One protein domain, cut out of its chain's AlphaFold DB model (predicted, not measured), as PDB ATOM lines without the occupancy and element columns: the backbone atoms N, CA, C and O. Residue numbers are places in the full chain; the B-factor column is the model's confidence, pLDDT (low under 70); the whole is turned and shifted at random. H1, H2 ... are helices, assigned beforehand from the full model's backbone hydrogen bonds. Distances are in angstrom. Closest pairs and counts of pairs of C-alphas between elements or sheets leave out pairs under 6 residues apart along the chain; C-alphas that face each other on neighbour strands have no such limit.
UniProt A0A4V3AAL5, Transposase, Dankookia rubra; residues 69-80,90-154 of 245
ATOM      1  N   HIS A  69      30.594 -36.405  38.586       84.69
ATOM      2  CA  HIS A  69      29.379 -36.833  37.920       84.69
ATOM      3  C   HIS A  69      28.961 -35.827  36.837       84.69
ATOM      4  O   HIS A  69      28.673 -36.213  35.709       84.69
ATOM      5  N   ARG A  70      29.040 -34.521  37.120       86.88
ATOM      6  CA  ARG A  70      28.767 -33.469  36.125       86.88
ATOM      7  C   ARG A  70      29.722 -33.535  34.937       86.88
ATOM      8  O   ARG A  70      29.273 -33.430  33.796       86.88
ATOM      9  N   LEU A  71      31.019 -33.714  35.191       88.88
ATOM     10  CA  LEU A  71      32.006 -33.857  34.123       88.88
ATOM     11  C   LEU A  71      31.717 -35.104  33.277       88.88
ATOM     12  O   LEU A  71      31.725 -35.005  32.052       88.88
ATOM     13  N   ASN A  72      31.374 -36.229  33.913       88.38
ATOM     14  CA  ASN A  72      30.935 -37.443  33.222       88.38
ATOM     15  C   ASN A  72      29.741 -37.175  32.304       88.38
ATOM     16  O   ASN A  72      29.793 -37.525  31.129       88.38
ATOM     17  N   CYS A  73      28.696 -36.499  32.783       86.50
ATOM     18  CA  CYS A  73      27.546 -36.177  31.940       86.50
ATOM     19  C   CYS A  73      27.930 -35.294  30.741       86.50
ATOM     20  O   CYS A  73      27.449 -35.516  29.632       86.50
ATOM     21  N   ILE A  74      28.811 -34.306  30.930       89.38
ATOM     22  CA  ILE A  74      29.269 -33.434  29.835       89.38
ATOM     23  C   ILE A  74      30.100 -34.223  28.810       89.38
ATOM     24  O   ILE A  74      29.946 -34.027  27.603       89.38
ATOM     25  N   LEU A  75      30.969 -35.124  29.273       87.62
ATOM     26  CA  LEU A  75      31.754 -35.993  28.396       87.62
ATOM     27  C   LEU A  75      30.854 -36.968  27.624       87.62
ATOM     28  O   LEU A  75      31.095 -37.175  26.437       87.62
ATOM     29  N   ALA A  76      29.776 -37.470  28.234       83.38
ATOM     30  CA  ALA A  76      28.796 -38.323  27.560       83.38
ATOM     31  C   ALA A  76      28.149 -37.592  26.373       83.38
ATOM     32  O   ALA A  76      28.058 -38.131  25.271       83.38
ATOM     33  N   VAL A  77      27.772 -36.323  26.563       83.50
ATOM     34  CA  VAL A  77      27.222 -35.470  25.493       83.50
ATOM     35  C   VAL A  77      28.222 -35.300  24.342       83.50
ATOM     36  O   VAL A  77      27.837 -35.298  23.171       83.50
ATOM     37  N   ALA A  78      29.517 -35.177  24.645       85.75
ATOM     38  CA  ALA A  78      30.561 -35.082  23.624       85.75
ATOM     39  C   ALA A  78      30.800 -36.411  22.893       85.75
ATOM     40  O   ALA A  78      30.982 -36.397  21.676       85.75
ATOM     41  N   ALA A  79      30.778 -37.527  23.621       82.31
ATOM     42  CA  ALA A  79      31.006 -38.864  23.087       82.31
ATOM     43  C   ALA A  79      29.868 -39.326  22.169       82.31
ATOM     44  O   ALA A  79      30.122 -39.827  21.077       82.31
ATOM     45  N   HIS A  80      28.619 -39.117  22.586       77.94
ATOM     46  CA  HIS A  80      27.440 -39.542  21.828       77.94
ATOM     47  C   HIS A  80      27.003 -38.527  20.763       77.94
ATOM     48  O   HIS A  80      26.150 -38.837  19.939       77.94
ATOM     49  N   GLN A  90      18.967 -40.367  36.677       59.72
ATOM     50  CA  GLN A  90      19.717 -40.082  37.912       59.72
ATOM     51  C   GLN A  90      20.778 -38.976  37.762       59.72
ATOM     52  O   GLN A  90      21.522 -38.705  38.700       59.72
ATOM     53  N   GLY A  91      20.876 -38.340  36.588       65.62
ATOM     54  CA  GLY A  91      21.812 -37.241  36.357       65.62
ATOM     55  C   GLY A  91      21.264 -35.871  36.782       65.62
ATOM     56  O   GLY A  91      20.048 -35.674  36.824       65.62
ATOM     57  N   PRO A  92      22.127 -34.873  37.055       67.69
ATOM     58  CA  PRO A  92      21.697 -33.508  37.319       67.69
ATOM     59  C   PRO A  92      20.924 -32.947  36.122       67.69
ATOM     60  O   PRO A  92      21.238 -33.215  34.961       67.69
ATOM     61  N   PHE A  93      19.934 -32.106  36.422       74.81
ATOM     62  CA  PHE A  93      19.059 -31.501  35.421       74.81
ATOM     63  C   PHE A  93      19.856 -30.807  34.297       74.81
ATOM     64  O   PHE A  93      20.833 -30.096  34.556       74.81
ATOM     65  N   TRP A  94      19.436 -30.992  33.041       78.81
ATOM     66  CA  TRP A  94      20.206 -30.594  31.854       78.81
ATOM     67  C   TRP A  94      20.644 -29.111  31.807       78.81
ATOM     68  O   TRP A  94      21.796 -28.855  31.435       78.81
ATOM     69  N   PRO A  95      19.841 -28.110  32.236       83.25
ATOM     70  CA  PRO A  95      20.268 -26.713  32.228       83.25
ATOM     71  C   PRO A  95      21.404 -26.472  33.208       83.25
ATOM     72  O   PRO A  95      22.226 -25.582  33.001       83.25
ATOM     73  N   THR A  96      21.475 -27.262  34.278       85.88
ATOM     74  CA  THR A  96      22.542 -27.173  35.266       85.88
ATOM     75  C   THR A  96      23.875 -27.547  34.631       85.88
ATOM     76  O   THR A  96      24.852 -26.817  34.808       85.88
ATOM     77  N   LEU A  97      23.914 -28.629  33.848       86.88
ATOM     78  CA  LEU A  97      25.101 -29.045  33.095       86.88
ATOM     79  C   LEU A  97      25.491 -28.000  32.046       86.88
ATOM     80  O   LEU A  97      26.657 -27.614  31.974       86.88
ATOM     81  N   TYR A  98      24.512 -27.486  31.300       87.75
ATOM     82  CA  TYR A  98      24.732 -26.448  30.291       87.75
ATOM     83  C   TYR A  98      25.313 -25.158  30.896       87.75
ATOM     84  O   TYR A  98      26.322 -24.634  30.415       87.75
ATOM     85  N   ARG A  99      24.745 -24.670  32.008       89.69
ATOM     86  CA  ARG A  99      25.261 -23.499  32.741       89.69
ATOM     87  C   ARG A  99      26.681 -23.741  33.250       89.69
ATOM     88  O   ARG A  99      27.524 -22.847  33.157       89.69
ATOM     89  N   HIS A 100      26.956 -24.944  33.754       89.31
ATOM     90  CA  HIS A 100      28.293 -25.326  34.203       89.31
ATOM     91  C   HIS A 100      29.305 -25.299  33.059       89.31
ATOM     92  O   HIS A 100      30.352 -24.657  33.170       89.31
ATOM     93  N   TYR A 101      28.948 -25.918  31.934       92.12
ATOM     94  CA  TYR A 101      29.750 -25.930  30.721       92.12
ATOM     95  C   TYR A 101      30.085 -24.509  30.249       92.12
ATOM     96  O   TYR A 101      31.259 -24.202  30.028       92.12
ATOM     97  N   HIS A 102      29.086 -23.623  30.171       92.69
ATOM     98  CA  HIS A 102      29.272 -22.222  29.779       92.69
ATOM     99  C   HIS A 102      30.171 -21.448  30.749       92.69
ATOM    100  O   HIS A 102      31.035 -20.683  30.313       92.69
ATOM    101  N   ARG A 103      30.010 -21.655  32.061       92.25
ATOM    102  CA  ARG A 103      30.859 -21.015  33.075       92.25
ATOM    103  C   ARG A 103      32.320 -21.439  32.918       92.25
ATOM    104  O   ARG A 103      33.213 -20.596  32.943       92.25
ATOM    105  N   TRP A 104      32.565 -22.727  32.702       93.38
ATOM    106  CA  TRP A 104      33.908 -23.268  32.479       93.38
ATOM    107  C   TRP A 104      34.510 -22.845  31.140       93.38
ATOM    108  O   TRP A 104      35.713 -22.592  31.065       93.38
ATOM    109  N   ALA A 105      33.683 -22.699  30.103       94.25
ATOM    110  CA  ALA A 105      34.098 -22.144  28.819       94.25
ATOM    111  C   ALA A 105      34.583 -20.704  28.965       94.25
ATOM    112  O   ALA A 105      35.705 -20.392  28.564       94.25
ATOM    113  N   ARG A 106      33.803 -19.856  29.642       91.69
ATOM    114  CA  ARG A 106      34.205 -18.479  29.953       91.69
ATOM    115  C   ARG A 106      35.495 -18.424  30.766       91.69
ATOM    116  O   ARG A 106      36.371 -17.638  30.433       91.69
ATOM    117  N   ALA A 107      35.661 -19.308  31.748       91.06
ATOM    118  CA  ALA A 107      36.868 -19.393  32.574       91.06
ATOM    119  C   ALA A 107      38.092 -20.034  31.874       91.06
ATOM    120  O   ALA A 107      39.177 -20.082  32.455       91.06
ATOM    121  N   GLY A 108      37.952 -20.549  30.645       92.44
ATOM    122  CA  GLY A 108      39.051 -21.210  29.927       92.44
ATOM    123  C   GLY A 108      39.482 -22.549  30.540       92.44
ATOM    124  O   GLY A 108      40.611 -22.988  30.337       92.44
ATOM    125  N   VAL A 109      38.606 -23.207  31.302       94.69
ATOM    126  CA  VAL A 109      38.894 -24.497  31.955       94.69
ATOM    127  C   VAL A 109      39.061 -25.604  30.912       94.69
ATOM    128  O   VAL A 109      39.995 -26.388  30.991       94.69
ATOM    129  N   TRP A 110      38.225 -25.617  29.868       94.56
ATOM    130  CA  TRP A 110      38.299 -26.627  28.804       94.56
ATOM    131  C   TRP A 110      39.632 -26.634  28.048       94.56
ATOM    132  O   TRP A 110      40.056 -27.688  27.593       94.56
ATOM    133  N   ALA A 111      40.297 -25.478  27.927       93.19
ATOM    134  CA  ALA A 111      41.631 -25.394  27.330       93.19
ATOM    135  C   ALA A 111      42.672 -26.126  28.188       93.19
ATOM    136  O   ALA A 111      43.437 -26.935  27.675       93.19
ATOM    137  N   ARG A 112      42.629 -25.895  29.506       93.81
ATOM    138  CA  ARG A 112      43.520 -26.529  30.485       93.81
ATOM    139  C   ARG A 112      43.311 -28.039  30.556       93.81
ATOM    140  O   ARG A 112      44.280 -28.783  30.529       93.81
ATOM    141  N   LEU A 113      42.054 -28.490  30.583       93.50
ATOM    142  CA  LEU A 113      41.735 -29.922  30.601       93.50
ATOM    143  C   LEU A 113      42.221 -30.628  29.328       93.50
ATOM    144  O   LEU A 113      42.770 -31.719  29.410       93.50
ATOM    145  N   HIS A 114      42.030 -30.010  28.157       93.69
ATOM    146  CA  HIS A 114      42.493 -30.580  26.894       93.69
ATOM    147  C   HIS A 114      44.024 -30.665  26.826       93.69
ATOM    148  O   HIS A 114      44.539 -31.709  26.440       93.69
ATOM    149  N   ALA A 115      44.736 -29.611  27.239       92.94
ATOM    150  CA  ALA A 115      46.199 -29.614  27.292       92.94
ATOM    151  C   ALA A 115      46.727 -30.712  28.230       92.94
ATOM    152  O   ALA A 115      47.529 -31.542  27.814       92.94
ATOM    153  N   ALA A 116      46.178 -30.802  29.444       92.31
ATOM    154  CA  ALA A 116      46.568 -31.826  30.408       92.31
ATOM    155  C   ALA A 116      46.319 -33.254  29.897       92.31
ATOM    156  O   ALA A 116      47.136 -34.139  30.124       92.31
ATOM    157  N   ALA A 117      45.214 -33.491  29.185       90.62
ATOM    158  CA  ALA A 117      44.935 -34.802  28.604       90.62
ATOM    159  C   ALA A 117      45.833 -35.133  27.399       90.62
ATOM    160  O   ALA A 117      46.167 -36.299  27.186       90.62
ATOM    161  N   ALA A 118      46.240 -34.126  26.623       90.31
ATOM    162  CA  ALA A 118      47.167 -34.303  25.508       90.31
ATOM    163  C   ALA A 118      48.586 -34.663  25.987       90.31
ATOM    164  O   ALA A 118      49.240 -35.498  25.365       90.31
ATOM    165  N   GLU A 119      49.030 -34.084  27.103       90.69
ATOM    166  CA  GLU A 119      50.360 -34.309  27.694       90.69
ATOM    167  C   GLU A 119      50.414 -35.512  28.654       90.69
ATOM    168  O   GLU A 119      51.490 -35.960  29.043       90.69
ATOM    169  N   ALA A 120      49.261 -36.068  29.036       88.38
ATOM    170  CA  ALA A 120      49.180 -37.154  30.005       88.38
ATOM    171  C   ALA A 120      49.923 -38.419  29.549       88.38
ATOM    172  O   ALA A 120      49.719 -38.901  28.432       88.38
ATOM    173  N   ALA A 121      50.716 -39.009  30.451       85.69
ATOM    174  CA  ALA A 121      51.323 -40.330  30.270       85.69
ATOM    175  C   ALA A 121      50.288 -41.471  30.356       85.69
ATOM    176  O   ALA A 121      50.407 -42.459  29.633       85.69
ATOM    177  N   ASP A 122      49.262 -41.306  31.200       85.88
ATOM    178  CA  ASP A 122      48.198 -42.291  31.413       85.88
ATOM    179  C   ASP A 122      47.347 -42.481  30.136       85.88
ATOM    180  O   ASP A 122      46.704 -41.524  29.674       85.88
ATOM    181  N   PRO A 123      47.288 -43.702  29.565       83.44
ATOM    182  CA  PRO A 123      46.482 -43.980  28.380       83.44
ATOM    183  C   PRO A 123      44.983 -43.737  28.605       83.44
ATOM    184  O   PRO A 123      44.289 -43.338  27.666       83.44
ATOM    185  N   ALA A 124      44.468 -43.926  29.825       84.12
ATOM    186  CA  ALA A 124      43.052 -43.717  30.124       84.12
ATOM    187  C   ALA A 124      42.661 -42.237  30.026       84.12
ATOM    188  O   ALA A 124      41.580 -41.914  29.523       84.12
ATOM    189  N   LEU A 125      43.548 -41.343  30.471       86.62
ATOM    190  CA  LEU A 125      43.371 -39.900  30.355       86.62
ATOM    191  C   LEU A 125      43.582 -39.427  28.910       86.62
ATOM    192  O   LEU A 125      42.765 -38.661  28.393       86.62
ATOM    193  N   ARG A 126      44.601 -39.950  28.219       87.50
ATOM    194  CA  ARG A 126      44.873 -39.623  26.811       87.50
ATOM    195  C   ARG A 126      43.734 -40.039  25.872       87.50
ATOM    196  O   ARG A 126      43.458 -39.355  24.888       87.50
ATOM    197  N   ALA A 127      43.011 -41.113  26.192       86.12
ATOM    198  CA  ALA A 127      41.822 -41.526  25.443       86.12
ATOM    199  C   ALA A 127      40.685 -40.481  25.481       86.12
ATOM    200  O   ALA A 127      39.858 -40.430  24.571       86.12
ATOM    201  N   LEU A 128      40.637 -39.612  26.499       88.19
ATOM    202  CA  LEU A 128      39.622 -38.555  26.617       88.19
ATOM    203  C   LEU A 128      39.933 -37.330  25.754       88.19
ATOM    204  O   LEU A 128      39.056 -36.479  25.562       88.19
ATOM    205  N   THR A 129      41.150 -37.228  25.217       90.31
ATOM    206  CA  THR A 129      41.628 -36.056  24.475       90.31
ATOM    207  C   THR A 129      40.726 -35.725  23.291       90.31
ATOM    208  O   THR A 129      40.411 -34.557  23.083       90.31
ATOM    209  N   GLY A 130      40.199 -36.724  22.572       87.69
ATOM    210  CA  GLY A 130      39.269 -36.496  21.460       87.69
ATOM    211  C   GLY A 130      37.971 -35.788  21.882       87.69
ATOM    212  O   GLY A 130      37.535 -34.829  21.234       87.69
ATOM    213  N   TRP A 131      37.370 -36.207  22.999       88.62
ATOM    214  CA  TRP A 131      36.148 -35.593  23.533       88.62
ATOM    215  C   TRP A 131      36.426 -34.223  24.154       88.62
ATOM    216  O   TRP A 131      35.674 -33.273  23.916       88.62
ATOM    217  N   LEU A 132      37.537 -34.084  24.883       91.75
ATOM    218  CA  LEU A 132      37.983 -32.803  25.434       91.75
ATOM    219  C   LEU A 132      38.295 -31.791  24.328       91.75
ATOM    220  O   LEU A 132      37.893 -30.635  24.446       91.75
ATOM    221  N   ALA A 133      38.903 -32.216  23.218       91.50
ATOM    222  CA  ALA A 133      39.136 -31.381  22.043       91.50
ATOM    223  C   ALA A 133      37.815 -30.896  21.433       91.50
ATOM    224  O   ALA A 133      37.659 -29.713  21.116       91.50
ATOM    225  N   ALA A 134      36.825 -31.785  21.290       89.19
ATOM    226  CA  ALA A 134      35.506 -31.422  20.773       89.19
ATOM    227  C   ALA A 134      34.791 -30.401  21.676       89.19
ATOM    228  O   ALA A 134      34.246 -29.408  21.178       89.19
ATOM    229  N   LEU A 135      34.838 -30.602  22.996       92.75
ATOM    230  CA  LEU A 135      34.290 -29.670  23.984       92.75
ATOM    231  C   LEU A 135      35.037 -28.337  23.992       92.75
ATOM    232  O   LEU A 135      34.395 -27.285  24.045       92.75
ATOM    233  N   HIS A 136      36.366 -28.372  23.890       93.81
ATOM    234  CA  HIS A 136      37.217 -27.193  23.822       93.81
ATOM    235  C   HIS A 136      36.905 -26.354  22.581       93.81
ATOM    236  O   HIS A 136      36.645 -25.162  22.717       93.81
ATOM    237  N   ARG A 137      36.800 -26.958  21.389       92.12
ATOM    238  CA  ARG A 137      36.421 -26.243  20.153       92.12
ATOM    239  C   ARG A 137      35.083 -25.509  20.285       92.12
ATOM    240  O   ARG A 137      34.953 -24.372  19.835       92.12
ATOM    241  N   ARG A 138      34.088 -26.136  20.924       90.50
ATOM    242  CA  ARG A 138      32.794 -25.497  21.229       90.50
ATOM    243  C   ARG A 138      32.952 -24.375  22.269       90.50
ATOM    244  O   ARG A 138      32.354 -23.311  22.120       90.50
ATOM    245  N   ALA A 139      33.808 -24.573  23.271       92.88
ATOM    246  CA  ALA A 139      34.044 -23.626  24.358       92.88
ATOM    247  C   ALA A 139      34.817 -22.379  23.911       92.88
ATOM    248  O   ALA A 139      34.536 -21.290  24.411       92.88
ATOM    249  N   VAL A 140      35.746 -22.514  22.958       92.56
ATOM    250  CA  VAL A 140      36.502 -21.392  22.382       92.56
ATOM    251  C   VAL A 140      35.546 -20.348  21.823       92.56
ATOM    252  O   VAL A 140      35.707 -19.181  22.148       92.56
ATOM    253  N   ARG A 141      34.493 -20.759  21.102       91.50
ATOM    254  CA  ARG A 141      33.480 -19.835  20.559       91.50
ATOM    255  C   ARG A 141      32.748 -19.051  21.650       91.50
ATOM    256  O   ARG A 141      32.496 -17.862  21.504       91.50
ATOM    257  N   ILE A 142      32.417 -19.710  22.760       90.62
ATOM    258  CA  ILE A 142      31.749 -19.068  23.905       90.62
ATOM    259  C   ILE A 142      32.698 -18.078  24.585       90.62
ATOM    260  O   ILE A 142      32.289 -16.978  24.967       90.62
ATOM    261  N   ARG A 143      33.967 -18.466  24.749       90.00
ATOM    262  CA  ARG A 143      34.990 -17.625  25.368       90.00
ATOM    263  C   ARG A 143      35.313 -16.414  24.503       90.00
ATOM    264  O   ARG A 143      35.318 -15.314  25.036       90.00
ATOM    265  N   THR A 144      35.532 -16.592  23.201       88.69
ATOM    266  CA  THR A 144      35.834 -15.495  22.270       88.69
ATOM    267  C   THR A 144      34.680 -14.507  22.201       88.69
ATOM    268  O   THR A 144      34.923 -13.316  22.343       88.69
ATOM    269  N   ALA A 145      33.433 -14.979  22.106       87.81
ATOM    270  CA  ALA A 145      32.261 -14.105  22.158       87.81
ATOM    271  C   ALA A 145      32.177 -13.325  23.482       87.81
ATOM    272  O   ALA A 145      31.860 -12.140  23.494       87.81
ATOM    273  N   SER A 146      32.508 -13.971  24.606       83.75
ATOM    274  CA  SER A 146      32.516 -13.299  25.912       83.75
ATOM    275  C   SER A 146      33.634 -12.252  26.015       83.75
ATOM    276  O   SER A 146      33.399 -11.174  26.543       83.75
ATOM    277  N   LEU A 147      34.830 -12.537  25.492       84.06
ATOM    278  CA  LEU A 147      35.943 -11.581  25.457       84.06
ATOM    279  C   LEU A 147      35.655 -10.405  24.517       84.06
ATOM    280  O   LEU A 147      35.920  -9.267  24.884       84.06
ATOM    281  N   GLN A 148      35.066 -10.661  23.347       88.19
ATOM    282  CA  GLN A 148      34.627  -9.614  22.422       88.19
ATOM    283  C   GLN A 148      33.608  -8.682  23.079       88.19
ATOM    284  O   GLN A 148      33.758  -7.473  22.968       88.19
ATOM    285  N   ALA A 149      32.637  -9.226  23.823       85.56
ATOM    286  CA  ALA A 149      31.655  -8.429  24.558       85.56
ATOM    287  C   ALA A 149      32.300  -7.531  25.635       85.56
ATOM    288  O   ALA A 149      31.912  -6.371  25.800       85.56
ATOM    289  N   LEU A 150      33.305  -8.046  26.353       86.19
ATOM    290  CA  LEU A 150      34.078  -7.265  27.327       86.19
ATOM    291  C   LEU A 150      34.907  -6.167  26.641       86.19
ATOM    292  O   LEU A 150      34.943  -5.040  27.115       86.19
ATOM    293  N   ASN A 151      35.510  -6.466  25.490       86.38
ATOM    294  CA  ASN A 151      36.268  -5.484  24.717       86.38
ATOM    295  C   ASN A 151      35.365  -4.388  24.129       86.38
ATOM    296  O   ASN A 151      35.720  -3.219  24.144       86.38
ATOM    297  N   SER A 152      34.170  -4.742  23.645       80.31
ATOM    298  CA  SER A 152      33.212  -3.763  23.113       80.31
ATOM    299  C   SER A 152      32.578  -2.881  24.190       80.31
ATOM    300  O   SER A 152      32.110  -1.794  23.876       80.31
ATOM    301  N   SER A 153      32.530  -3.348  25.443       82.31
ATOM    302  CA  SER A 153      32.018  -2.556  26.572       82.31
ATOM    303  C   SER A 153      33.073  -1.639  27.189       82.31
ATOM    304  O   SER A 153      32.706  -0.698  27.885       82.31
ATOM    305  N   ASN A 154      34.354  -1.865  26.895       79.44
ATOM    306  CA  ASN A 154      35.446  -0.966  27.242       79.44
ATOM    307  C   ASN A 154      36.212  -0.581  25.965       79.44
ATOM    308  O   ASN A 154      37.314  -1.094  25.750       79.44
TER     309      ASN A 154
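Overview. This is residues 69 to 80 and 90 to 154 of the 245 residues of the protein "Transposase" of Dankookia rubra (UniProt A0A4V3AAL5). One long helix, H5, makes the longest axis, and H1, H2 and H3 pack on it at crossed angles, H1 and H3 near its first residues and H2 farther along. Short H4 makes the corner between H3 and H5, while residues 148 to 154 stick out at the other end. The printed part has 77 residues with five named helices, H1 to H5 in order, and no named strand: all helix. It is only just compact, close to loose, with a radius of gyration of the C-alphas of 13.6 A, and flat, spanning 44 by 33 by 16 A.

Arrangement. H1, residues 69 to 80, touches H2, residues 94 to 106, with residues 70 to 74 alone, about perpendicular at 90 degrees; the closest C-alphas, of Arg 70 and Leu 97, are 6.5 A apart. The hub is H5, residues 129 to 153. H1 touches it about perpendicular, at 75 degrees, closest at C-alphas 78 and 131, 5.6 A. H2 touches H5 with residues 102 to 106 alone, at a steep tilt of 68 degrees, only just short of perpendicular, the same way; C-alphas 105 and 139 are closest, 4.7 A. H3, residues 109 to 119, touches H5 at an only just steep tilt of 36 degrees, opposite ways, closest at C-alphas 110 and 136, 5.1 A. H4, residues 123 to 126, touches H3 only at the corner, closest at C-alphas 117 and 126, 5.1 A. H1 and H3 are apart. In H1, H2 and H3 every O i to N i+4 pair is within hydrogen-bond range, in H5 19 of 21; H4 is too short for such a pair.

Along the chain. H1 begins at C-alpha 69, (29.379, -36.833, 37.920), and is 16.4 A long; H2 measures 18.6 A and H3 15.7 A. H5, 34.9 A, has a kink of 29 degrees near residue 138 and ends at C-alpha 153, (32.018, -2.556, 26.572).

Size, cuts and confidence. The C-alphas farthest apart, of Pro 123 and Asn 154, are 44.4 A apart. Residues 81 to 89 are not printed; C-alphas 80 and 90 are 17.9 A apart across this cut. The links that are printed whole are tight. Residues 90 to 92 have pLDDT under 70.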